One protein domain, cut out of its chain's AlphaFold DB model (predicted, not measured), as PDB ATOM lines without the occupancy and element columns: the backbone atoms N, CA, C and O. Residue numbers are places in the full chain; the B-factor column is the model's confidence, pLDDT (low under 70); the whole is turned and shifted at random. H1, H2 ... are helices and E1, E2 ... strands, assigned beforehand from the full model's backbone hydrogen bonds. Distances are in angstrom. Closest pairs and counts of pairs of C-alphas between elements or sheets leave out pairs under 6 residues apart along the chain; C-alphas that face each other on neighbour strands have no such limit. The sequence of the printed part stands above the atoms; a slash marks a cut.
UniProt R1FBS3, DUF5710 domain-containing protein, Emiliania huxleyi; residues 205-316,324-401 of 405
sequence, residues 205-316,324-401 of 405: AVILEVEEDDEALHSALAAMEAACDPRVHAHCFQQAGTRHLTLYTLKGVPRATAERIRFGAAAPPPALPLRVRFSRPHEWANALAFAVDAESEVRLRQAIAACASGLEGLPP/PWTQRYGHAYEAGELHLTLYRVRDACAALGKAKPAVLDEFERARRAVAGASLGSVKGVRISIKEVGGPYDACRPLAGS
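What this domain is: This is residues 205 to 316 and 324 to 401 of the 405 residues of the protein "DUF5710 domain-containing protein" of Emiliania huxleyi (UniProt R1FBS3). One strongly twisted antiparallel sheet folds into two wings: E1, E2, E5 and E8 make one, E3, E4 and E6 the other, and long E7, which bends by 74 degrees at residue 381, runs through both. H1, H2, H6 and H7 gather at one end of the longest axis, H3 and H5 at the other, and H4 packs on the face opposite to H1 and H7. The 190 printed residues have seven named helices and eight named strands, in the order E1 H1 H2 E2 H3 E3 E4 H4 H5 E5 E6 H6 H7 E7 E8; the class is mixed. The whole is compact, with a radius of gyration of the C-alphas of 17.0 A and spans of 48 by 32 by 29 A.

How they stand to each other: Begin at E1, residues 205 to 211: E2, residues 244 to 250, lies on one side (N 206 and O 248, 2.9 A), E7, residues 377 to 387, on the other (N 205 and O 386, 2.8 A). On the side of E2 away from E1, that is on the other side of E2, find E5, residues 330 to 332, beside residues 248 to 250; N 331 and O 249 are within hydrogen-bond range, 3.0 A. On the side of E7 away from E1 find E3, residues 274 to 281 (N 274 and O 380, 2.9 A), and E8, residues 396 to 400, its hairpin partner (N 398 and O 383, 2.8 A). E4, residues 287 to 292, forms a hairpin with E3 (N 279 and O 291, 2.9 A) and neighbours E6, residues 339 to 344 (N 342 and O 288, 2.8 A). H1, residues 215 to 226, and H7, residues 356 to 369, are on the same face; they touch at Met 224 and Ala 366, closest C-alphas 4.6 A apart, at a steep tilt of 40 degrees. H6, residues 345 to 352, touches H7 and H2, residues 230 to 236 (C-alphas of Cys 236 and Ala 348, 6.4 A). H4, residues 294 to 308, is on the opposite face, height 8.1 A. H2, H3, residues 255 to 259, and H5, residues 325 to 328, only graze the sheet. Every O i to N i+4 pair is within hydrogen-bond range in H1 to H4; H6 has 2 of 4, H7 9 of 10, and H5 is too short.

Where its parts are: Find C-alpha 205 at (32.732, 49.581, 38.067), where E1 begins its 18.7 A. H4 measures 20.2 A, H7 20.4 A and E7 26.1 A; E8 ends at C-alpha 400, (39.753, 52.644, 52.906).

The domain as a whole: The farthest C-alphas, Ala 266 and Gly 353, are 51.4 A apart. Residues 317 to 323 are cut out, a gap of 10.0 A. The link H3 to E3 is long. Mean pLDDT of the printed part is 81.4; 33 residues are under 70, among them 303 to 316 and 324 to 336.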
ATOM      1  N   ALA A 205      31.686  50.500  37.640       87.00
ATOM      2  CA  ALA A 205      32.732  49.581  38.067       87.00
ATOM      3  C   ALA A 205      33.045  49.796  39.549       87.00
ATOM      4  O   ALA A 205      33.219  50.935  39.983       87.00
ATOM      5  N   VAL A 206      33.146  48.704  40.310       86.88
ATOM      6  CA  VAL A 206      33.764  48.714  41.642       86.88
ATOM      7  C   VAL A 206      35.227  48.343  41.460       86.88
ATOM      8  O   VAL A 206      35.538  47.317  40.848       86.88
ATOM      9  N   ILE A 207      36.115  49.192  41.962       89.56
ATOM     10  CA  ILE A 207      37.552  49.128  41.712       89.56
ATOM     11  C   ILE A 207      38.334  49.110  43.023       89.56
ATOM     12  O   ILE A 207      37.912  49.721  44.003       89.56
ATOM     13  N   LEU A 208      39.476  48.426  43.018       91.31
ATOM     14  CA  LEU A 208      40.532  48.589  44.012       91.31
ATOM     15  C   LEU A 208      41.554  49.562  43.429       91.31
ATOM     16  O   LEU A 208      42.227  49.237  42.449       91.31
ATOM     17  N   GLU A 209      41.617  50.754  44.004       92.62
ATOM     18  CA  GLU A 209      42.641  51.756  43.724       92.62
ATOM     19  C   GLU A 209      43.924  51.390  44.459       92.62
ATOM     20  O   GLU A 209      43.880  50.843  45.572       92.62
ATOM     21  N   VAL A 210      45.061  51.659  43.819       93.19
ATOM     22  CA  VAL A 210      46.348  51.130  44.258       93.19
ATOM     23  C   VAL A 210      47.431  52.198  44.361       93.19
ATOM     24  O   VAL A 210      47.493  53.114  43.546       93.19
ATOM     25  N   GLU A 211      48.299  52.031  45.351       92.94
ATOM     26  CA  GLU A 211      49.590  52.701  45.461       92.94
ATOM     27  C   GLU A 211      50.691  51.792  44.904       92.94
ATOM     28  O   GLU A 211      50.681  50.566  45.086       92.94
ATOM     29  N   GLU A 212      51.646  52.419  44.226       92.88
ATOM     30  CA  GLU A 212      52.765  51.789  43.535       92.88
ATOM     31  C   GLU A 212      54.030  52.061  44.364       92.88
ATOM     32  O   GLU A 212      54.638  53.120  44.264       92.88
ATOM     33  N   ASP A 213      54.381  51.135  45.262       92.12
ATOM     34  CA  ASP A 213      55.498  51.270  46.215       92.12
ATOM     35  C   ASP A 213      56.616  50.235  45.993       92.12
ATOM     36  O   ASP A 213      57.484  50.061  46.845       92.12
ATOM     37  N   ASP A 214      56.572  49.515  44.873       95.75
ATOM     38  CA  ASP A 214      57.391  48.335  44.600       95.75
ATOM     39  C   ASP A 214      58.405  48.616  43.476       95.75
ATOM     40  O   ASP A 214      58.043  48.975  42.355       95.75
ATOM     41  N   GLU A 215      59.698  48.465  43.770       96.19
ATOM     42  CA  GLU A 215      60.785  48.742  42.820       96.19
ATOM     43  C   GLU A 215      60.769  47.817  41.594       96.19
ATOM     44  O   GLU A 215      61.137  48.246  40.495       96.19
ATOM     45  N   ALA A 216      60.311  46.567  41.740       96.44
ATOM     46  CA  ALA A 216      60.202  45.640  40.617       96.44
ATOM     47  C   ALA A 216      59.032  46.026  39.701       96.44
ATOM     48  O   ALA A 216      59.175  45.971  38.479       96.44
ATOM     49  N   LEU A 217      57.921  46.518  40.266       95.62
ATOM     50  CA  LEU A 217      56.830  47.094  39.475       95.62
ATOM     51  C   LEU A 217      57.302  48.326  38.690       95.62
ATOM     52  O   LEU A 217      57.073  48.400  37.482       95.62
ATOM     53  N   HIS A 218      57.986  49.272  39.342       94.62
ATOM     54  CA  HIS A 218      58.527  50.459  38.671       94.62
ATOM     55  C   HIS A 218      59.508  50.088  37.550       94.62
ATOM     56  O   HIS A 218      59.410  50.619  36.444       94.62
ATOM     57  N   SER A 219      60.395  49.121  37.801       95.88
ATOM     58  CA  SER A 219      61.341  48.606  36.804       95.88
ATOM     59  C   SER A 219      60.629  47.951  35.613       95.88
ATOM     60  O   SER A 219      60.990  48.202  34.463       95.88
ATOM     61  N   ALA A 220      59.584  47.156  35.863       94.88
ATOM     62  CA  ALA A 220      58.781  46.534  34.813       94.88
ATOM     63  C   ALA A 220      58.030  47.579  33.968       94.88
ATOM     64  O   ALA A 220      58.019  47.491  32.741       94.88
ATOM     65  N   LEU A 221      57.442  48.598  34.601       92.94
ATOM     66  CA  LEU A 221      56.766  49.694  33.902       92.94
ATOM     67  C   LEU A 221      57.742  50.503  33.033       92.94
ATOM     68  O   LEU A 221      57.441  50.744  31.865       92.94
ATOM     69  N   ALA A 222      58.927  50.840  33.552       93.06
ATOM     70  CA  ALA A 222      59.969  51.537  32.795       93.06
ATOM     71  C   ALA A 222      60.486  50.707  31.603       93.06
ATOM     72  O   ALA A 222      60.692  51.242  30.513       93.06
ATOM     73  N   ALA A 223      60.638  49.387  31.765       94.25
ATOM     74  CA  ALA A 223      60.995  48.486  30.668       94.25
ATOM     75  C   ALA A 223      59.900  48.418  29.585       94.25
ATOM     76  O   ALA A 223      60.208  48.383  28.393       94.25
ATOM     77  N   MET A 224      58.619  48.443  29.977       91.75
ATOM     78  CA  MET A 224      57.503  48.524  29.029       91.75
ATOM     79  C   MET A 224      57.443  49.874  28.307       91.75
ATOM     80  O   MET A 224      57.184  49.885  27.105       91.75
ATOM     81  N   GLU A 225      57.695  50.986  29.005       90.00
ATOM     82  CA  GLU A 225      57.784  52.326  28.411       90.00
ATOM     83  C   GLU A 225      58.897  52.385  27.360       90.00
ATOM     84  O   GLU A 225      58.631  52.731  26.209       90.00
ATOM     85  N   ALA A 226      60.111  51.949  27.711       92.38
ATOM     86  CA  ALA A 226      61.266  51.932  26.814       92.38
ATOM     87  C   ALA A 226      61.087  51.018  25.582       92.38
ATOM     88  O   ALA A 226      61.725  51.235  24.552       92.38
ATOM     89  N   ALA A 227      60.223  50.001  25.669       91.12
ATOM     90  CA  ALA A 227      59.913  49.082  24.572       91.12
ATOM     91  C   ALA A 227      58.739  49.529  23.673       91.12
ATOM     92  O   ALA A 227      58.479  48.889  22.647       91.12
ATOM     93  N   CYS A 228      58.026  50.598  24.041       84.44
ATOM     94  CA  CYS A 228      56.923  51.171  23.267       84.44
ATOM     95  C   CYS A 228      57.361  52.401  22.461       84.44
ATOM     96  O   CYS A 228      58.217  53.173  22.883       84.44
ATOM     97  N   ASP A 229      56.685  52.673  21.341       82.69
ATOM     98  CA  ASP A 229      56.671  54.022  20.754       82.69
ATOM     99  C   ASP A 229      56.214  55.044  21.829       82.69
ATOM    100  O   ASP A 229      55.128  54.872  22.392       82.69
ATOM    101  N   PRO A 230      56.977  56.118  22.126       84.25
ATOM    102  CA  PRO A 230      56.637  57.061  23.198       84.25
ATOM    103  C   PRO A 230      55.259  57.720  23.052       84.25
ATOM    104  O   PRO A 230      54.643  58.096  24.046       84.25
ATOM    105  N   ARG A 231      54.723  57.820  21.826       79.81
ATOM    106  CA  ARG A 231      53.358  58.319  21.577       79.81
ATOM    107  C   ARG A 231      52.302  57.309  22.016       79.81
ATOM    108  O   ARG A 231      51.228  57.711  22.459       79.81
ATOM    109  N   VAL A 232      52.612  56.010  21.914       75.12
ATOM    110  CA  VAL A 232      51.823  54.955  22.564       75.12
ATOM    111  C   VAL A 232      51.894  55.204  24.057       75.12
ATOM    112  O   VAL A 232      50.850  55.459  24.636       75.12
ATOM    113  N   HIS A 233      53.081  55.228  24.669       79.19
ATOM    114  CA  HIS A 233      53.186  55.377  26.124       79.19
ATOM    115  C   HIS A 233      52.385  56.582  26.654       79.19
ATOM    116  O   HIS A 233      51.447  56.395  27.431       79.19
ATOM    117  N   ALA A 234      52.652  57.781  26.126       78.62
ATOM    118  CA  ALA A 234      52.099  59.045  26.614       78.62
ATOM    119  C   ALA A 234      50.570  59.190  26.499       78.62
ATOM    120  O   ALA A 234      49.958  59.809  27.366       78.62
ATOM    121  N   HIS A 235      49.939  58.662  25.442       72.38
ATOM    122  CA  HIS A 235      48.475  58.729  25.313       72.38
ATOM    123  C   HIS A 235      47.772  57.557  26.006       72.38
ATOM    124  O   HIS A 235      46.611  57.650  26.404       72.38
ATOM    125  N   CYS A 236      48.448  56.416  26.071       67.38
ATOM    126  CA  CYS A 236      47.794  55.149  26.312       67.38
ATOM    127  C   CYS A 236      47.927  54.685  27.755       67.38
ATOM    128  O   CYS A 236      46.927  54.366  28.397       67.38
ATOM    129  N   PHE A 237      49.157  54.575  28.253       75.06
ATOM    130  CA  PHE A 237      49.393  53.917  29.528       75.06
ATOM    131  C   PHE A 237      48.689  54.698  30.634       75.06
ATOM    132  O   PHE A 237      48.860  55.909  30.766       75.06
ATOM    133  N   GLN A 238      47.874  53.995  31.426       81.00
ATOM    134  CA  GLN A 238      47.254  54.575  32.610       81.00
ATOM    135  C   GLN A 238      48.363  55.182  33.463       81.00
ATOM    136  O   GLN A 238      49.357  54.516  33.764       81.00
ATOM    137  N   GLN A 239      48.199  56.456  33.799       76.88
ATOM    138  CA  GLN A 239      49.161  57.208  34.588       76.88
ATOM    139  C   GLN A 239      49.201  56.655  36.018       76.88
ATOM    140  O   GLN A 239      48.211  56.082  36.495       76.88
ATOM    141  N   ALA A 240      50.333  56.841  36.700       76.94
ATOM    142  CA  ALA A 240      50.452  56.552  38.127       76.94
ATOM    143  C   ALA A 240      49.290  57.210  38.901       76.94
ATOM    144  O   ALA A 240      48.833  58.298  38.547       76.94
ATOM    145  N   GLY A 241      48.740  56.507  39.894       80.31
ATOM    146  CA  GLY A 241      47.550  56.946  40.638       80.31
ATOM    147  C   GLY A 241      46.197  56.741  39.932       80.31
ATOM    148  O   GLY A 241      45.163  56.831  40.585       80.31
ATOM    149  N   THR A 242      46.157  56.404  38.633       84.56
ATOM    150  CA  THR A 242      44.902  56.016  37.933       84.56
ATOM    151  C   THR A 242      44.750  54.503  37.739       84.56
ATOM    152  O   THR A 242      43.667  54.008  37.398       84.56
ATOM    153  N   ARG A 243      45.831  53.745  37.962       90.19
ATOM    154  CA  ARG A 243      45.836  52.284  37.837       90.19
ATOM    155  C   ARG A 243      44.992  51.657  38.941       90.19
ATOM    156  O   ARG A 243      44.920  52.147  40.063       90.19
ATOM    157  N   HIS A 244      44.287  50.590  38.591       91.94
ATOM    158  CA  HIS A 244      43.316  49.955  39.478       91.94
ATOM    159  C   HIS A 244      42.994  48.536  39.007       91.94
ATOM    160  O   HIS A 244      43.078  48.216  37.816       91.94
ATOM    161  N   LEU A 245      42.555  47.693  39.940       91.19
ATOM    162  CA  LEU A 245      41.958  46.399  39.621       91.19
ATOM    163  C   LEU A 245      40.438  46.566  39.560       91.19
ATOM    164  O   LEU A 245      39.829  47.115  40.478       91.19
ATOM    165  N   THR A 246      39.801  46.091  38.489       87.88
ATOM    166  CA  THR A 246      38.330  46.052  38.421       87.88
ATOM    167  C   THR A 246      37.834  44.813  39.154       87.88
ATOM    168  O   THR A 246      38.096  43.696  38.720       87.88
ATOM    169  N   LEU A 247      37.112  45.009  40.256       82.81
ATOM    170  CA  LEU A 247      36.584  43.922  41.086       82.81
ATOM    171  C   LEU A 247      35.223  43.447  40.557       82.81
ATOM    172  O   LEU A 247      34.962  42.248  40.449       82.81
ATOM    173  N   TYR A 248      34.376  44.406  40.174       77.81
ATOM    174  CA  TYR A 248      33.047  44.169  39.616       77.81
ATOM    175  C   TYR A 248      32.719  45.165  38.512       77.81
ATOM    176  O   TYR A 248      33.045  46.345  38.628       77.81
ATOM    177  N   THR A 249      31.942  44.713  37.528       80.19
ATOM    178  CA  THR A 249      31.210  45.600  36.613       80.19
ATOM    179  C   THR A 249      29.713  45.419  36.827       80.19
ATOM    180  O   THR A 249      29.204  44.303  36.724       80.19
ATOM    181  N   LEU A 250      29.020  46.517  37.111       78.69
ATOM    182  CA  LEU A 250      27.587  46.630  37.354       78.69
ATOM    183  C   LEU A 250      26.911  47.216  36.110       78.69
ATOM    184  O   LEU A 250      27.013  48.415  35.857       78.69
ATOM    185  N   LYS A 251      26.236  46.379  35.321       81.94
ATOM    186  CA  LYS A 251      25.660  46.786  34.036       81.94
ATOM    187  C   LYS A 251      24.261  47.378  34.161       81.94
ATOM    188  O   LYS A 251      23.405  46.811  34.843       81.94
ATOM    189  N   GLY A 252      24.017  48.479  33.450       79.50
ATOM    190  CA  GLY A 252      22.705  49.114  33.319       79.50
ATOM    191  C   GLY A 252      22.057  49.512  34.649       79.50
ATOM    192  O   GLY A 252      20.841  49.373  34.814       79.50
ATOM    193  N   VAL A 253      22.852  49.970  35.619       77.06
ATOM    194  CA  VAL A 253      22.365  50.332  36.956       77.06
ATOM    195  C   VAL A 253      21.988  51.820  36.980       77.06
ATOM    196  O   VAL A 253      22.789  52.659  36.581       77.06
ATOM    197  N   PRO A 254      20.788  52.211  37.455       83.38
ATOM    198  CA  PRO A 254      20.450  53.625  37.614       83.38
ATOM    199  C   PRO A 254      21.428  54.329  38.567       83.38
ATOM    200  O   PRO A 254      21.716  53.785  39.634       83.38
ATOM    201  N   ARG A 255      21.878  55.550  38.243       85.50
ATOM    202  CA  ARG A 255      22.858  56.296  39.063       85.50
ATOM    203  C   ARG A 255      22.421  56.435  40.530       85.50
ATOM    204  O   ARG A 255      23.181  56.065  41.416       85.50
ATOM    205  N   ALA A 256      21.150  56.758  40.781       83.25
ATOM    206  CA  ALA A 256      20.564  56.791  42.130       83.25
ATOM    207  C   ALA A 256      20.653  55.456  42.902       83.25
ATOM    208  O   ALA A 256      20.619  55.436  44.128       83.25
ATOM    209  N   THR A 257      20.743  54.317  42.208       81.12
ATOM    210  CA  THR A 257      21.009  53.009  42.828       81.12
ATOM    211  C   THR A 257      22.495  52.824  43.111       81.12
ATOM    212  O   THR A 257      22.826  52.379  44.205       81.12
ATOM    213  N   ALA A 258      23.379  53.216  42.189       82.44
ATOM    214  CA  ALA A 258      24.827  53.190  42.402       82.44
ATOM    215  C   ALA A 258      25.278  54.111  43.555       82.44
ATOM    216  O   ALA A 258      26.183  53.758  44.306       82.44
ATOM    217  N   GLU A 259      24.611  55.248  43.761       86.00
ATOM    218  CA  GLU A 259      24.832  56.173  44.886       86.00
ATOM    219  C   GLU A 259      24.560  55.533  46.257       86.00
ATOM    220  O   GLU A 259      25.268  55.821  47.218       86.00
ATOM    221  N   ARG A 260      23.590  54.611  46.353       83.12
ATOM    222  CA  ARG A 260      23.259  53.917  47.610       83.12
ATOM    223  C   ARG A 260      24.181  52.736  47.934       83.12
ATOM    224  O   ARG A 260      24.076  52.203  49.036       83.12
ATOM    225  N   ILE A 261      25.044  52.314  47.003       82.06
ATOM    226  CA  ILE A 261      25.933  51.158  47.199       82.06
ATOM    227  C   ILE A 261      26.963  51.460  48.291       82.06
ATOM    228  O   ILE A 261      27.674  52.463  48.230       82.06
ATOM    229  N   ARG A 262      27.042  50.583  49.289       82.88
ATOM    230  CA  ARG A 262      27.938  50.681  50.450       82.88
ATOM    231  C   ARG A 262      28.092  49.309  51.097       82.88
ATOM    232  O   ARG A 262      27.195  48.480  50.961       82.88
ATOM    233  N   PHE A 263      29.189  49.079  51.809       78.12
ATOM    234  CA  PHE A 263      29.330  47.884  52.641       78.12
ATOM    235  C   PHE A 263      28.423  48.002  53.872       78.12
ATOM    236  O   PHE A 263      28.440  49.026  54.556       78.12
ATOM    237  N   GLY A 264      27.597  46.986  54.115       70.12
ATOM    238  CA  GLY A 264      26.695  46.919  55.260       70.12
ATOM    239  C   GLY A 264      27.389  46.437  56.533       70.12
ATOM    240  O   GLY A 264      28.391  45.724  56.488       70.12
ATOM    241  N   ALA A 265      26.827  46.780  57.692       70.56
ATOM    242  CA  ALA A 265      27.449  46.506  58.995       70.56
ATOM    243  C   ALA A 265      27.678  45.007  59.289       70.56
ATOM    244  O   ALA A 265      28.613  44.655  60.002       70.56
ATOM    245  N   ALA A 266      26.854  44.117  58.723       66.81
ATOM    246  CA  ALA A 266      26.972  42.664  58.889       66.81
ATOM    247  C   ALA A 266      28.058  42.010  58.004       66.81
ATOM    248  O   ALA A 266      28.304  40.811  58.115       66.81
ATOM    249  N   ALA A 267      28.666  42.775  57.098       69.12
ATOM    250  CA  ALA A 267      29.652  42.313  56.127       69.12
ATOM    251  C   ALA A 267      30.590  43.491  55.786       69.12
ATOM    252  O   ALA A 267      30.458  44.109  54.721       69.12
ATOM    253  N   PRO A 268      31.476  43.858  56.737       71.19
ATOM    254  CA  PRO A 268      32.349  45.020  56.619       71.19
ATOM    255  C   PRO A 268      33.338  44.867  55.455       71.19
ATOM    256  O   PRO A 268      33.628  43.740  55.045       71.19
ATOM    257  N   PRO A 269      33.892  45.981  54.937       76.31
ATOM    258  CA  PRO A 269      34.935  45.937  53.917       76.31
ATOM    259  C   PRO A 269      36.164  45.144  54.379       76.31
ATOM    260  O   PRO A 269      36.399  45.017  55.586       76.31
ATOM    261  N   PRO A 270      37.005  44.664  53.446       80.88
ATOM    262  CA  PRO A 270      38.250  44.029  53.834       80.88
ATOM    263  C   PRO A 270      39.187  45.047  54.486       80.88
ATOM    264  O   PRO A 270      39.161  46.235  54.159       80.88
ATOM    265  N   ALA A 271      40.053  44.564  55.375       84.31
ATOM    266  CA  ALA A 271      41.134  45.375  55.915       84.31
ATOM    267  C   ALA A 271      42.066  45.819  54.776       84.31
ATOM    268  O   ALA A 271      42.552  44.990  54.006       84.31
ATOM    269  N   LEU A 272      42.292  47.128  54.677       88.38
ATOM    270  CA  LEU A 272      43.194  47.771  53.723       88.38
ATOM    271  C   LEU A 272      44.359  48.402  54.516       88.38
ATOM    272  O   LEU A 272      44.134  48.836  55.649       88.38
ATOM    273  N   PRO A 273      45.585  48.468  53.964       92.38
ATOM    274  CA  PRO A 273      45.945  48.114  52.593       92.38
ATOM    275  C   PRO A 273      46.118  46.602  52.359       92.38
ATOM    276  O   PRO A 273      46.582  45.866  53.228       92.38
ATOM    277  N   LEU A 274      45.801  46.144  51.144       89.88
ATOM    278  CA  LEU A 274      46.038  44.770  50.689       89.88
ATOM    279  C   LEU A 274      47.220  44.720  49.719       89.88
ATOM    280  O   LEU A 274      47.194  45.361  48.673       89.88
ATOM    281  N   ARG A 275      48.237  43.912  50.028       94.19
ATOM    282  CA  ARG A 275      49.339  43.617  49.103       94.19
ATOM    283  C   ARG A 275      48.837  42.684  47.993       94.19
ATOM    284  O   ARG A 275      48.345  41.596  48.290       94.19
ATOM    285  N   VAL A 276      48.975  43.104  46.737       94.94
ATOM    286  CA  VAL A 276      48.576  42.344  45.539       94.94
ATOM    287  C   VAL A 276      49.803  42.165  44.654       94.94
ATOM    288  O   VAL A 276      50.361  43.152  44.187       94.94
ATOM    289  N   ARG A 277      50.240  40.922  44.443       96.12
ATOM    290  CA  ARG A 277      51.385  40.590  43.581       96.12
ATOM    291  C   ARG A 277      50.940  40.222  42.170       96.12
ATOM    292  O   ARG A 277      49.809  39.771  41.972       96.12
ATOM    293  N   PHE A 278      51.853  40.356  41.214       95.81
ATOM    294  CA  PHE A 278      51.631  39.973  39.823       95.81
ATOM    295  C   PHE A 278      52.513  38.798  39.403       95.81
ATOM    296  O   PHE A 278      53.677  38.710  39.781       95.81
ATOM    297  N   SER A 279      51.946  37.900  38.599       93.62
ATOM    298  CA  SER A 279      52.601  36.664  38.162       93.62
ATOM    299  C   SER A 279      53.228  36.773  36.769       93.62
ATOM    300  O   SER A 279      54.301  36.226  36.529       93.62
ATOM    301  N   ARG A 280      52.549  37.451  35.835       93.50
ATOM    302  CA  ARG A 280      52.915  37.514  34.409       93.50
ATOM    303  C   ARG A 280      52.176  38.643  33.671       93.50
ATOM    304  O   ARG A 280      51.140  39.114  34.150       93.50
ATOM    305  N   PRO A 281      52.617  39.032  32.462       92.81
ATOM    306  CA  PRO A 281      51.790  39.810  31.545       92.81
ATOM    307  C   PRO A 281      50.523  39.020  31.177       92.81
ATOM    308  O   PRO A 281      50.600  37.888  30.703       92.81
ATOM    309  N   HIS A 282      49.345  39.605  31.390       90.06
ATOM    310  CA  HIS A 282      48.058  38.945  31.148       90.06
ATOM    311  C   HIS A 282      47.781  38.852  29.639       90.06
ATOM    312  O   HIS A 282      47.800  39.869  28.947       90.06
ATOM    313  N   GLU A 283      47.445  37.676  29.106       84.31
ATOM    314  CA  GLU A 283      47.282  37.338  27.665       84.31
ATOM    315  C   GLU A 283      46.131  38.045  26.909       84.31
ATOM    316  O   GLU A 283      45.701  37.633  25.833       84.31
ATOM    317  N   TRP A 284      45.592  39.142  27.438       84.88
ATOM    318  CA  TRP A 284      44.480  39.829  26.793       84.88
ATOM    319  C   TRP A 284      44.956  40.664  25.607       84.88
ATOM    320  O   TRP A 284      45.316  41.822  25.774       84.88
ATOM    321  N   ALA A 285      44.863  40.111  24.397       78.19
ATOM    322  CA  ALA A 285      45.302  40.766  23.161       78.19
ATOM    323  C   ALA A 285      44.814  42.222  22.983       78.19
ATOM    324  O   ALA A 285      45.500  43.033  22.380       78.19
ATOM    325  N   ASN A 286      43.644  42.605  23.513       83.12
ATOM    326  CA  ASN A 286      43.126  43.976  23.384       83.12
ATOM    327  C   ASN A 286      43.549  44.923  24.529       83.12
ATOM    328  O   ASN A 286      42.984  46.015  24.649       83.12
ATOM    329  N   ALA A 287      44.507  44.528  25.369       85.25
ATOM    330  CA  ALA A 287      44.968  45.275  26.532       85.25
ATOM    331  C   ALA A 287      46.461  45.052  26.831       85.25
ATOM    332  O   ALA A 287      47.046  44.041  26.447       85.25
ATOM    333  N   LEU A 288      47.054  45.978  27.582       88.38
ATOM    334  CA  LEU A 288      48.232  45.705  28.402       88.38
ATOM    335  C   LEU A 288      47.763  45.625  29.848       88.38
ATOM    336  O   LEU A 288      47.032  46.498  30.318       88.38
ATOM    337  N   ALA A 289      48.129  44.552  30.532       92.06
ATOM    338  CA  ALA A 289      47.721  44.300  31.903       92.06
ATOM    339  C   ALA A 289      48.661  43.282  32.554       92.06
ATOM    340  O   ALA A 289      49.217  42.425  31.863       92.06
ATOM    341  N   PHE A 290      48.796  43.349  33.874       94.50
ATOM    342  CA  PHE A 290      49.501  42.342  34.665       94.50
ATOM    343  C   PHE A 290      48.493  41.438  35.364       94.50
ATOM    344  O   PHE A 290      47.568  41.929  36.011       94.50
ATOM    345  N   ALA A 291      48.659  40.126  35.199       93.06
ATOM    346  CA  ALA A 291      47.853  39.119  35.871       93.06
ATOM    347  C   ALA A 291      48.241  39.057  37.348       93.06
ATOM    348  O   ALA A 291      49.428  39.039  37.684       93.06
ATOM    349  N   VAL A 292      47.244  39.020  38.225       93.19
ATOM    350  CA  VAL A 292      47.436  38.833  39.665       93.19
ATOM    351  C   VAL A 292      47.959  37.411  39.927       93.19
ATOM    352  O   VAL A 292      47.692  36.490  39.154       93.19
ATOM    353  N   ASP A 293      48.768  37.214  40.969       92.56
ATOM    354  CA  ASP A 293      49.187  35.863  41.366       92.56
ATOM    355  C   ASP A 293      48.059  35.082  42.066       92.56
ATOM    356  O   ASP A 293      47.097  35.651  42.582       92.56
ATOM    357  N   ALA A 294      48.148  33.748  42.076       88.50
ATOM    358  CA  ALA A 294      47.064  32.907  42.588       88.50
ATOM    359  C   ALA A 294      46.772  33.135  44.088       88.50
ATOM    360  O   ALA A 294      45.617  33.055  44.507       88.50
ATOM    361  N   GLU A 295      47.792  33.451  44.898       88.06
ATOM    362  CA  GLU A 295      47.638  33.739  46.333       88.06
ATOM    363  C   GLU A 295      46.847  35.039  46.547       88.06
ATOM    364  O   GLU A 295      45.852  35.070  47.281       88.06
ATOM    365  N   SER A 296      47.261  36.109  45.864       89.44
ATOM    366  CA  SER A 296      46.627  37.425  45.916       89.44
ATOM    367  C   SER A 296      45.227  37.381  45.315       89.44
ATOM    368  O   SER A 296      44.318  37.997  45.865       89.44
ATOM    369  N   GLU A 297      45.015  36.626  44.233       85.81
ATOM    370  CA  GLU A 297      43.704  36.462  43.610       85.81
ATOM    371  C   GLU A 297      42.726  35.729  44.540       85.81
ATOM    372  O   GLU A 297      41.601  36.199  44.716       85.81
ATOM    373  N   VAL A 298      43.137  34.639  45.201       82.31
ATOM    374  CA  VAL A 298      42.292  33.952  46.195       82.31
ATOM    375  C   VAL A 298      41.977  34.873  47.375       82.31
ATOM    376  O   VAL A 298      40.805  35.009  47.735       82.31
ATOM    377  N   ARG A 299      42.984  35.557  47.942       81.56
ATOM    378  CA  ARG A 299      42.801  36.495  49.064       81.56
ATOM    379  C   ARG A 299      41.850  37.635  48.695       81.56
ATOM    380  O   ARG A 299      40.916  37.916  49.446       81.56
ATOM    381  N   LEU A 300      42.044  38.251  47.524       81.06
ATOM    382  CA  LEU A 300      41.152  39.281  46.993       81.06
ATOM    383  C   LEU A 300      39.744  38.726  46.807       81.06
ATOM    384  O   LEU A 300      38.812  39.303  47.350       81.06
ATOM    385  N   ARG A 301      39.562  37.603  46.104       77.12
ATOM    386  CA  ARG A 301      38.234  37.014  45.851       77.12
ATOM    387  C   ARG A 301      37.492  36.655  47.136       77.12
ATOM    388  O   ARG A 301      36.286  36.870  47.184       77.12
ATOM    389  N   GLN A 302      38.173  36.162  48.171       71.75
ATOM    390  CA  GLN A 302      37.567  35.880  49.478       71.75
ATOM    391  C   GLN A 302      37.103  37.162  50.182       71.75
ATOM    392  O   GLN A 302      35.934  37.260  50.557       71.75
ATOM    393  N   ALA A 303      37.984  38.162  50.288       68.62
ATOM    394  CA  ALA A 303      37.662  39.495  50.798       68.62
ATOM    395  C   ALA A 303      36.456  40.111  50.063       68.62
ATOM    396  O   ALA A 303      35.488  40.562  50.670       68.62
ATOM    397  N   ILE A 304      36.499  40.061  48.736       69.62
ATOM    398  CA  ILE A 304      35.502  40.591  47.811       69.62
ATOM    399  C   ILE A 304      34.159  39.855  47.954       69.62
ATOM    400  O   ILE A 304      33.125  40.506  48.087       69.62
ATOM    401  N   ALA A 305      34.156  38.520  48.009       64.75
ATOM    402  CA  ALA A 305      32.947  37.707  48.158       64.75
ATOM    403  C   ALA A 305      32.249  37.917  49.510       64.75
ATOM    404  O   ALA A 305      31.025  38.055  49.538       64.75
ATOM    405  N   ALA A 306      33.017  38.010  50.604       58.03
ATOM    406  CA  ALA A 306      32.497  38.321  51.938       58.03
ATOM    407  C   ALA A 306      31.799  39.692  51.992       58.03
ATOM    408  O   ALA A 306      30.845  39.877  52.745       58.03
ATOM    409  N   CYS A 307      32.237  40.630  51.152       55.31
ATOM    410  CA  CYS A 307      31.655  41.962  51.047       55.31
ATOM    411  C   CYS A 307      30.515  42.049  50.017       55.31
ATOM    412  O   CYS A 307      29.621  42.879  50.155       55.31
ATOM    413  N   ALA A 308      30.498  41.187  48.995       57.12
ATOM    414  CA  ALA A 308      29.457  41.158  47.963       57.12
ATOM    415  C   ALA A 308      28.086  40.719  48.497       57.12
ATOM    416  O   ALA A 308      27.046  41.197  48.035       57.12
ATOM    417  N   SER A 309      28.070  39.820  49.480       56.09
ATOM    418  CA  SER A 309      26.877  39.509  50.276       56.09
ATOM    419  C   SER A 309      26.406  40.700  51.120       56.09
ATOM    420  O   SER A 309      25.235  40.742  51.492       56.09
ATOM    421  N   GLY A 310      27.302  41.654  51.395       53.69
ATOM    422  CA  GLY A 310      27.107  42.822  52.250       53.69
ATOM    423  C   GLY A 310      26.781  44.143  51.562       53.69
ATOM    424  O   GLY A 310      26.528  45.117  52.267       53.69
ATOM    425  N   LEU A 311      26.806  44.228  50.229       61.94
ATOM    426  CA  LEU A 311      26.549  45.493  49.533       61.94
ATOM    427  C   LEU A 311      25.068  45.899  49.633       61.94
ATOM    428  O   LEU A 311      24.199  45.349  48.953       61.94
ATOM    429  N   GLU A 312      24.793  46.901  50.465       63.00
ATOM    430  CA  GLU A 312      23.475  47.518  50.611       63.00
ATOM    431  C   GLU A 312      23.120  48.409  49.405       63.00
ATOM    432  O   GLU A 312      23.952  48.720  48.554       63.00
ATOM    433  N   GLY A 313      21.857  48.837  49.312       57.56
ATOM    434  CA  GLY A 313      21.391  49.812  48.312       57.56
ATOM    435  C   GLY A 313      21.092  49.249  46.915       57.56
ATOM    436  O   GLY A 313      20.369  49.897  46.144       57.56
ATOM    437  N   LEU A 314      21.578  48.037  46.621       59.94
ATOM    438  CA  LEU A 314      21.213  47.236  45.449       59.94
ATOM    439  C   LEU A 314      19.696  46.942  45.414       59.94
ATOM    440  O   LEU A 314      19.057  46.883  46.469       59.94
ATOM    441  N   PRO A 315      19.088  46.731  44.227       52.78
ATOM    442  CA  PRO A 315      17.690  46.317  44.139       52.78
ATOM    443  C   PRO A 315      17.487  44.995  44.897       52.78
ATOM    444  O   PRO A 315      18.352  44.118  44.792       52.78
ATOM    445  N   PRO A 316      16.368  44.811  45.623       48.97
ATOM    446  CA  PRO A 316      16.134  43.586  46.375       48.97
ATOM    447  C   PRO A 316      16.229  42.358  45.464       48.97
ATOM    448  O   PRO A 316      15.875  42.412  44.277       48.97
ATOM    449  N   PRO A 324      21.415  35.613  41.966       52.53
ATOM    450  CA  PRO A 324      22.233  36.556  42.724       52.53
ATOM    451  C   PRO A 324      22.516  37.834  41.931       52.53
ATOM    452  O   PRO A 324      22.601  37.812  40.701       52.53
ATOM    453  N   TRP A 325      22.689  38.965  42.615       54.28
ATOM    454  CA  TRP A 325      22.936  40.236  41.930       54.28
ATOM    455  C   TRP A 325      24.234  40.197  41.101       54.28
ATOM    456  O   TRP A 325      24.272  40.804  40.031       54.28
ATOM    457  N   THR A 326      25.230  39.402  41.519       51.12
ATOM    458  CA  THR A 326      26.477  39.102  40.786       51.12
ATOM    459  C   THR A 326      26.253  38.428  39.429       51.12
ATOM    460  O   THR A 326      27.151  38.454  38.596       51.12
ATOM    461  N   GLN A 327      25.056  37.875  39.202       51.34
ATOM    462  CA  GLN A 327      24.608  37.214  37.973       51.34
ATOM    463  C   GLN A 327      23.504  38.005  37.230       51.34
ATOM    464  O   GLN A 327      23.221  37.725  36.066       51.34
ATOM    465  N   ARG A 328      22.838  38.968  37.894       51.22
ATOM    466  CA  ARG A 328      21.766  39.804  37.306       51.22
ATOM    467  C   ARG A 328      22.256  41.169  36.813       51.22
ATOM    468  O   ARG A 328      21.759  41.653  35.801       51.22
ATOM    469  N   TYR A 329      23.172  41.786  37.551       51.47
ATOM    470  CA  TYR A 329      23.733  43.114  37.272       51.47
ATOM    471  C   TYR A 329      25.260  43.083  37.248       51.47
ATOM    472  O   TYR A 329      25.876  43.814  36.478       51.47
ATOM    473  N   GLY A 330      25.869  42.220  38.063       49.75
ATOM    474  CA  GLY A 330      27.284  41.911  37.963       49.75
ATOM    475  C   GLY A 330      27.608  41.133  36.687       49.75
ATOM    476  O   GLY A 330      26.873  40.235  36.284       49.75
ATOM    477  N   HIS A 331      28.773  41.412  36.113       50.22
ATOM    478  CA  HIS A 331      29.734  40.322  36.009       50.22
ATOM    479  C   HIS A 331      30.684  40.481  37.193       50.22
ATOM    480  O   HIS A 331      31.501  41.404  37.218       50.22
ATOM    481  N   ALA A 332      30.575  39.595  38.178       47.91
ATOM    482  CA  ALA A 332      31.758  39.272  38.958       47.91
ATOM    483  C   ALA A 332      32.781  38.650  37.997       47.91
ATOM    484  O   ALA A 332      32.404  37.883  37.106       47.91
ATOM    485  N   TYR A 333      34.071  38.939  38.171       51.66
ATOM    486  CA  TYR A 333      35.149  38.297  37.407       51.66
ATOM    487  C   TYR A 333      35.332  36.808  37.802       51.66
ATOM    488  O   TYR A 333      36.431  36.273  37.763       51.66
ATOM    489  N   GLU A 334      34.268  36.103  38.203       42.31
ATOM    490  CA  GLU A 334      34.237  34.684  38.608       42.31
ATOM    491  C   GLU A 334      34.751  33.719  37.521       42.31
ATOM    492  O   GLU A 334      35.103  32.589  37.837       42.31
ATOM    493  N   ALA A 335      34.831  34.163  36.261       43.81
ATOM    494  CA  ALA A 335      35.308  33.375  35.120       43.81
ATOM    495  C   ALA A 335      36.567  33.943  34.424       43.81
ATOM    496  O   ALA A 335      36.947  33.438  33.371       43.81
ATOM    497  N   GLY A 336      37.190  35.004  34.952       62.66
ATOM    498  CA  GLY A 336      38.360  35.640  34.336       62.66
ATOM    499  C   GLY A 336      39.400  36.068  35.366       62.66
ATOM    500  O   GLY A 336      39.032  36.557  36.433       62.66
ATOM    501  N   GLU A 337      40.674  35.883  35.026       78.62
ATOM    502  CA  GLU A 337      41.848  36.229  35.840       78.62
ATOM    503  C   GLU A 337      41.825  37.714  36.246       78.62
ATOM    504  O   GLU A 337      41.534  38.604  35.428       78.62
ATOM    505  N   LEU A 338      42.092  37.992  37.527       87.50
ATOM    506  CA  LEU A 338      42.190  39.370  38.002       87.50
ATOM    507  C   LEU A 338      43.459  40.007  37.438       87.50
ATOM    508  O   LEU A 338      44.508  39.375  37.334       87.50
ATOM    509  N   HIS A 339      43.369  41.285  37.077       91.81
ATOM    510  CA  HIS A 339      44.488  41.985  36.462       91.81
ATOM    511  C   HIS A 339      44.498  43.481  36.774       91.81
ATOM    512  O   HIS A 339      43.453  44.139  36.802       91.81
ATOM    513  N   LEU A 340      45.702  44.029  36.936       92.69
ATOM    514  CA  LEU A 340      45.936  45.468  36.882       92.69
ATOM    515  C   LEU A 340      45.892  45.881  35.409       92.69
ATOM    516  O   LEU A 340      46.756  45.477  34.629       92.69
ATOM    517  N   THR A 341      44.876  46.643  34.996       88.06
ATOM    518  CA  THR A 341      44.851  47.184  33.627       88.06
ATOM    519  C   THR A 341      45.893  48.295  33.528       88.06
ATOM    520  O   THR A 341      45.808  49.268  34.266       88.06
ATOM    521  N   LEU A 342      46.833  48.178  32.590       88.00
ATOM    522  CA  LEU A 342      47.750  49.261  32.224       88.00
ATOM    523  C   LEU A 342      47.206  50.034  31.023       88.00
ATOM    524  O   LEU A 342      47.255  51.257  31.007       88.00
ATOM    525  N   TYR A 343      46.646  49.336  30.025       82.19
ATOM    526  CA  TYR A 343      46.063  49.971  28.846       82.19
ATOM    527  C   TYR A 343      45.060  49.103  28.055       82.19
ATOM    528  O   TYR A 343      44.992  47.895  28.262       82.19
ATOM    529  N   ARG A 344      44.279  49.694  27.125       80.94
ATOM    530  CA  ARG A 344      43.367  49.016  26.181       80.94
ATOM    531  C   ARG A 344      43.394  49.605  24.766       80.94
ATOM    532  O   ARG A 344      43.228  50.801  24.581       80.94
ATOM    533  N   VAL A 345      43.436  48.730  23.756       76.81
ATOM    534  CA  VAL A 345      43.549  49.059  22.314       76.81
ATOM    535  C   VAL A 345      42.474  50.019  21.784       76.81
ATOM    536  O   VAL A 345      42.723  50.705  20.796       76.81
ATOM    537  N   ARG A 346      41.275  50.056  22.390       68.94
ATOM    538  CA  ARG A 346      40.104  50.776  21.849       68.94
ATOM    539  C   ARG A 346      40.418  52.231  21.501       68.94
ATOM    540  O   ARG A 346      40.023  52.690  20.435       68.94
ATOM    541  N   ASP A 347      41.137  52.904  22.388       68.94
ATOM    542  CA  ASP A 347      41.368  54.342  22.296       68.94
ATOM    543  C   ASP A 347      42.704  54.639  21.557       68.94
ATOM    544  O   ASP A 347      42.924  55.739  21.056       68.94
ATOM    545  N   ALA A 348      43.549  53.615  21.354       73.44
ATOM    546  CA  ALA A 348      44.899  53.731  20.787       73.44
ATOM    547  C   ALA A 348      44.900  53.972  19.285       73.44
ATOM    548  O   ALA A 348      45.662  54.790  18.780       73.44
ATOM    549  N   CYS A 349      44.061  53.232  18.557       80.44
ATOM    550  CA  CYS A 349      44.028  53.309  17.098       80.44
ATOM    551  C   CYS A 349      43.714  54.740  16.633       80.44
ATOM    552  O   CYS A 349      44.329  55.237  15.693       80.44
ATOM    553  N   ALA A 350      42.790  55.408  17.334       76.38
ATOM    554  CA  ALA A 350      42.432  56.801  17.086       76.38
ATOM    555  C   ALA A 350      43.566  57.757  17.487       76.38
ATOM    556  O   ALA A 350      43.979  58.582  16.678       76.38
ATOM    557  N   ALA A 351      44.105  57.603  18.698       67.31
ATOM    558  CA  ALA A 351      45.165  58.455  19.236       67.31
ATOM    559  C   ALA A 351      46.460  58.461  18.415       67.31
ATOM    560  O   ALA A 351      47.136  59.480  18.304       67.31
ATOM    561  N   LEU A 352      46.817  57.304  17.857       70.19
ATOM    562  CA  LEU A 352      48.096  57.079  17.189       70.19
ATOM    563  C   LEU A 352      48.013  57.239  15.670       70.19
ATOM    564  O   LEU A 352      49.040  57.146  14.999       70.19
ATOM    565  N   GLY A 353      46.804  57.374  15.112       78.12
ATOM    566  CA  GLY A 353      46.566  57.251  13.670       78.12
ATOM    567  C   GLY A 353      46.986  55.889  13.091       78.12
ATOM    568  O   GLY A 353      47.161  55.762  11.881       78.12
ATOM    569  N   LYS A 354      47.186  54.871  13.942       78.31
ATOM    570  CA  LYS A 354      47.680  53.538  13.565       78.31
ATOM    571  C   LYS A 354      46.516  52.562  13.393       78.31
ATOM    572  O   LYS A 354      45.584  52.518  14.198       78.31
ATOM    573  N   ALA A 355      46.607  51.708  12.376       84.56
ATOM    574  CA  ALA A 355      45.716  50.560  12.242       84.56
ATOM    575  C   ALA A 355      45.898  49.590  13.423       84.56
ATOM    576  O   ALA A 355      46.996  49.450  13.964       84.56
ATOM    577  N   LYS A 356      44.826  48.875  13.792       84.69
ATOM    578  CA  LYS A 356      44.818  47.979  14.959       84.69
ATOM    579  C   LYS A 356      46.002  46.988  15.015       84.69
ATOM    580  O   LYS A 356      46.560  46.874  16.100       84.69
ATOM    581  N   PRO A 357      46.420  46.303  13.926       87.56
ATOM    582  CA  PRO A 357      47.561  45.382  13.979       87.56
ATOM    583  C   PRO A 357      48.853  46.062  14.450       87.56
ATOM    584  O   PRO A 357      49.463  45.603  15.405       87.56
ATOM    585  N   ALA A 358      49.177  47.236  13.899       83.25
ATOM    586  CA  ALA A 358      50.374  47.983  14.281       83.25
ATOM    587  C   ALA A 358      50.362  48.435  15.755       83.25
ATOM    588  O   ALA A 358      51.420  48.568  16.353       83.25
ATOM    589  N   VAL A 359      49.184  48.655  16.355       82.75
ATOM    590  CA  VAL A 359      49.047  48.901  17.804       82.75
ATOM    591  C   VAL A 359      49.310  47.625  18.610       82.75
ATOM    592  O   VAL A 359      49.972  47.683  19.643       82.75
ATOM    593  N   LEU A 360      48.805  46.476  18.151       86.38
ATOM    594  CA  LEU A 360      49.037  45.185  18.805       86.38
ATOM    595  C   LEU A 360      50.527  44.815  18.800       86.38
ATOM    596  O   LEU A 360      51.027  44.331  19.810       86.38
ATOM    597  N   ASP A 361      51.259  45.132  17.731       87.38
ATOM    598  CA  ASP A 361      52.706  44.896  17.656       87.38
ATOM    599  C   ASP A 361      53.503  45.700  18.703       87.38
ATOM    600  O   ASP A 361      54.499  45.200  19.230       87.38
ATOM    601  N   GLU A 362      53.073  46.927  19.037       85.19
ATOM    602  CA  GLU A 362      53.638  47.710  20.155       85.19
ATOM    603  C   GLU A 362      53.379  47.002  21.491       85.19
ATOM    604  O   GLU A 362      54.269  46.890  22.332       85.19
ATOM    605  N   PHE A 363      52.167  46.470  21.681       87.75
ATOM    606  CA  PHE A 363      51.795  45.783  22.917       87.75
ATOM    607  C   PHE A 363      52.587  44.483  23.077       87.75
ATOM    608  O   PHE A 363      53.053  44.186  24.173       87.75
ATOM    609  N   GLU A 364      52.791  43.722  22.002       89.69
ATOM    610  CA  GLU A 364      53.612  42.506  22.023       89.69
ATOM    611  C   GLU A 364      55.114  42.796  22.163       89.69
ATOM    612  O   GLU A 364      55.866  41.938  22.630       89.69
ATOM    613  N   ARG A 365      55.592  44.002  21.825       89.81
ATOM    614  CA  ARG A 365      56.926  44.464  22.253       89.81
ATOM    615  C   ARG A 365      56.961  44.733  23.757       89.81
ATOM    616  O   ARG A 365      57.807  44.159  24.439       89.81
ATOM    617  N   ALA A 366      55.998  45.491  24.283       90.38
ATOM    618  CA  ALA A 366      55.893  45.788  25.714       90.38
ATOM    619  C   ALA A 366      55.803  44.514  26.575       90.38
ATOM    620  O   ALA A 366      56.514  44.373  27.564       90.38
ATOM    621  N   ARG A 367      54.975  43.543  26.165       91.00
ATOM    622  CA  ARG A 367      54.821  42.232  26.824       91.00
ATOM    623  C   ARG A 367      56.131  41.450  26.879       91.00
ATOM    624  O   ARG A 367      56.443  40.871  27.915       91.00
ATOM    625  N   ARG A 368      56.892  41.437  25.779       93.19
ATOM    626  CA  ARG A 368      58.184  40.738  25.698       93.19
ATOM    627  C   ARG A 368      59.274  41.405  26.532       93.19
ATOM    628  O   ARG A 368      60.086  40.687  27.099       93.19
ATOM    629  N   ALA A 369      59.258  42.732  26.667       94.12
ATOM    630  CA  ALA A 369      60.232  43.472  27.475       94.12
ATOM    631  C   ALA A 369      60.221  43.096  28.970       94.12
ATOM    632  O   ALA A 369      61.231  43.256  29.647       94.12
ATOM    633  N   VAL A 370      59.102  42.560  29.468       94.62
ATOM    634  CA  VAL A 370      58.937  42.088  30.854       94.62
ATOM    635  C   VAL A 370      58.662  40.580  30.950       94.62
ATOM    636  O   VAL A 370      58.260  40.076  31.999       94.62
ATOM    637  N   ALA A 371      58.862  39.825  29.866       90.44
ATOM    638  CA  ALA A 371      58.644  38.382  29.865       90.44
ATOM    639  C   ALA A 371      59.711  37.679  30.724       90.44
ATOM    640  O   ALA A 371      60.895  37.703  30.402       90.44
ATOM    641  N   GLY A 372      59.285  37.056  31.827       88.12
ATOM    642  CA  GLY A 372      60.185  36.427  32.803       88.12
ATOM    643  C   GLY A 372      60.796  37.389  33.832       88.12
ATOM    644  O   GLY A 372      61.525  36.935  34.710       88.12
ATOM    645  N   ALA A 373      60.489  38.689  33.767       90.88
ATOM    646  CA  ALA A 373      60.863  39.643  34.807       90.88
ATOM    647  C   ALA A 373      59.947  39.512  36.039       90.88
ATOM    648  O   ALA A 373      58.784  39.117  35.926       90.88
ATOM    649  N   SER A 374      60.447  39.905  37.215       94.31
ATOM    650  CA  SER A 374      59.577  40.134  38.374       94.31
ATOM    651  C   SER A 374      58.714  41.366  38.112       94.31
ATOM    652  O   SER A 374      59.242  42.447  37.864       94.31
ATOM    653  N   LEU A 375      57.392  41.206  38.178       95.06
ATOM    654  CA  LEU A 375      56.429  42.297  37.987       95.06
ATOM    655  C   LEU A 375      56.073  43.025  39.293       95.06
ATOM    656  O   LEU A 375      55.261  43.949  39.280       95.06
ATOM    657  N   GLY A 376      56.651  42.595  40.419       96.56
ATOM    658  CA  GLY A 376      56.431  43.208  41.723       96.56
ATOM    659  C   GLY A 376      54.990  43.097  42.225       96.56
ATOM    660  O   GLY A 376      54.299  42.081  42.063       96.56
ATOM    661  N   SER A 377      54.551  44.154  42.899       96.62
ATOM    662  CA  SER A 377      53.289  44.219  43.621       96.62
ATOM    663  C   SER A 377      52.751  45.643  43.733       96.62
ATOM    664  O   SER A 377      53.446  46.613  43.455       96.62
ATOM    665  N   VAL A 378      51.510  45.769  44.192       95.50
ATOM    666  CA  VAL A 378      50.896  47.039  44.598       95.50
ATOM    667  C   VAL A 378      50.248  46.922  45.974       95.50
ATOM    668  O   VAL A 378      49.885  45.825  46.419       95.50
ATOM    669  N   LYS A 379      50.041  48.064  46.630       94.56
ATOM    670  CA  LYS A 379      49.132  48.198  47.774       94.56
ATOM    671  C   LYS A 379      47.758  48.627  47.272       94.56
ATOM    672  O   LYS A 379      47.588  49.760  46.850       94.56
ATOM    673  N   GLY A 380      46.746  47.773  47.363       92.88
ATOM    674  CA  GLY A 380      45.357  48.215  47.255       92.88
ATOM    675  C   GLY A 380      44.956  48.991  48.506       92.88
ATOM    676  O   GLY A 380      44.900  48.387  49.576       92.88
ATOM    677  N   VAL A 381      44.695  50.295  48.389       92.75
ATOM    678  CA  VAL A 381      44.491  51.204  49.541       92.75
ATOM    679  C   VAL A 381      43.049  51.672  49.721       92.75
ATOM    680  O   VAL A 381      42.610  51.918  50.845       92.75
ATOM    681  N   ARG A 382      42.282  51.745  48.628       91.62
ATOM    682  CA  ARG A 382      40.892  52.217  48.630       91.62
ATOM    683  C   ARG A 382      40.039  51.383  47.685       91.62
ATOM    684  O   ARG A 382      40.464  51.051  46.583       91.62
ATOM    685  N   ILE A 383      38.821  51.060  48.109       90.19
ATOM    686  CA  ILE A 383      37.794  50.485  47.239       90.19
ATOM    687  C   ILE A 383      36.775  51.576  46.935       90.19
ATOM    688  O   ILE A 383      36.219  52.172  47.859       90.19
ATOM    689  N   SER A 384      36.497  51.794  45.652       90.81
ATOM    690  CA  SER A 384      35.591  52.841  45.167       90.81
ATOM    691  C   SER A 384      34.645  52.327  44.092       90.81
ATOM    692  O   SER A 384      34.882  51.289  43.471       90.81
ATOM    693  N   ILE A 385      33.575  53.078  43.839       89.31
ATOM    694  CA  ILE A 385      32.688  52.897  42.688       89.31
ATOM    695  C   ILE A 385      32.809  54.090  41.733       89.31
ATOM    696  O   ILE A 385      32.797  55.241  42.167       89.31
ATOM    697  N   LYS A 386      32.895  53.814  40.428       90.50
ATOM    698  CA  LYS A 386      32.914  54.826  39.360       90.50
ATOM    699  C   LYS A 386      31.988  54.461  38.209       90.50
ATOM    700  O   LYS A 386      31.682  53.287  38.008       90.50
ATOM    701  N   GLU A 387      31.573  55.452  37.432       91.06
ATOM    702  CA  GLU A 387      30.885  55.230  36.155       91.06
ATOM    703  C   GLU A 387      31.899  54.755  35.094       91.06
ATOM    704  O   GLU A 387      33.036  55.230  35.046       91.06
ATOM    705  N   VAL A 388      31.537  53.782  34.254       86.31
ATOM    706  CA  VAL A 388      32.457  53.214  33.254       86.31
ATOM    707  C   VAL A 388      32.700  54.230  32.138       86.31
ATOM    708  O   VAL A 388      31.802  54.546  31.366       86.31
ATOM    709  N   GLY A 389      33.942  54.708  32.034       82.50
ATOM    710  CA  GLY A 389      34.313  55.802  31.128       82.50
ATOM    711  C   GLY A 389      34.138  57.197  31.735       82.50
ATOM    712  O   GLY A 389      34.469  58.173  31.069       82.50
ATOM    713  N   GLY A 390      33.668  57.297  32.983       84.19
ATOM    714  CA  GLY A 390      33.756  58.523  33.771       84.19
ATOM    715  C   GLY A 390      35.191  58.805  34.245       84.19
ATOM    716  O   GLY A 390      36.036  57.901  34.227       84.19
ATOM    717  N   PRO A 391      35.477  60.047  34.667       84.69
ATOM    718  CA  PRO A 391      36.795  60.447  35.146       84.69
ATOM    719  C   PRO A 391      37.082  59.892  36.558       84.69
ATOM    720  O   PRO A 391      36.180  59.434  37.262       84.69
ATOM    721  N   TYR A 392      38.360  59.866  36.952       83.62
ATOM    722  CA  TYR A 392      38.805  59.214  38.196       83.62
ATOM    723  C   TYR A 392      38.576  60.053  39.460       83.62
ATOM    724  O   TYR A 392      38.376  59.489  40.532       83.62
ATOM    725  N   ASP A 393      38.534  61.376  39.337       83.31
ATOM    726  CA  ASP A 393      38.131  62.309  40.397       83.31
ATOM    727  C   ASP A 393      36.679  62.078  40.865       83.31
ATOM    728  O   ASP A 393      36.367  62.237  42.042       83.31
ATOM    729  N   ALA A 394      35.807  61.604  39.970       84.69
ATOM    730  CA  ALA A 394      34.434  61.205  40.269       84.69
ATOM    731  C   ALA A 394      34.299  59.811  40.931       84.69
ATOM    732  O   ALA A 394      33.178  59.320  41.103       84.69
ATOM    733  N   CYS A 395      35.401  59.141  41.302       87.69
ATOM    734  CA  CYS A 395      35.345  57.882  42.052       87.69
ATOM    735  C   CYS A 395      34.795  58.116  43.466       87.69
ATOM    736  O   CYS A 395      35.408  58.805  44.282       87.69
ATOM    737  N   ARG A 396      33.661  57.487  43.797       91.12
ATOM    738  CA  ARG A 396      33.088  57.560  45.144       91.12
ATOM    739  C   ARG A 396      33.691  56.466  46.035       91.12
ATOM    740  O   ARG A 396      33.525  55.289  45.700       91.12
ATOM    741  N   PRO A 397      34.309  56.809  47.180       90.44
ATOM    742  CA  PRO A 397      34.857  55.818  48.097       90.44
ATOM    743  C   PRO A 397      33.758  54.934  48.698       90.44
ATOM    744  O   PRO A 397      32.664  55.401  49.030       90.44
ATOM    745  N   LEU A 398      34.072  53.649  48.846       86.75
ATOM    746  CA  LEU A 398      33.282  52.656  49.576       86.75
ATOM    747  C   LEU A 398      34.004  52.183  50.846       86.75
ATOM    748  O   LEU A 398      33.339  51.921  51.845       86.75
ATOM    749  N   ALA A 399      35.336  52.057  50.808       86.81
ATOM    750  CA  ALA A 399      36.165  51.691  51.957       86.81
ATOM    751  C   ALA A 399      37.637  52.077  51.770       86.81
ATOM    752  O   ALA A 399      38.116  52.172  50.641       86.81
ATOM    753  N   GLY A 400      38.357  52.213  52.886       83.69
ATOM    754  CA  GLY A 400      39.753  52.644  52.906       83.69
ATOM    755  C   GLY A 400      39.919  54.147  52.675       83.69
ATOM    756  O   GLY A 400      38.951  54.891  52.506       83.69
ATOM    757  N   SER A 401      41.171  54.581  52.659       71.38
ATOM    758  CA  SER A 401      41.596  55.960  52.425       71.38
ATOM    759  C   SER A 401      42.758  55.943  51.439       71.38
ATOM    760  O   SER A 401      43.643  55.104  51.584       71.38
TER     761      SER A 401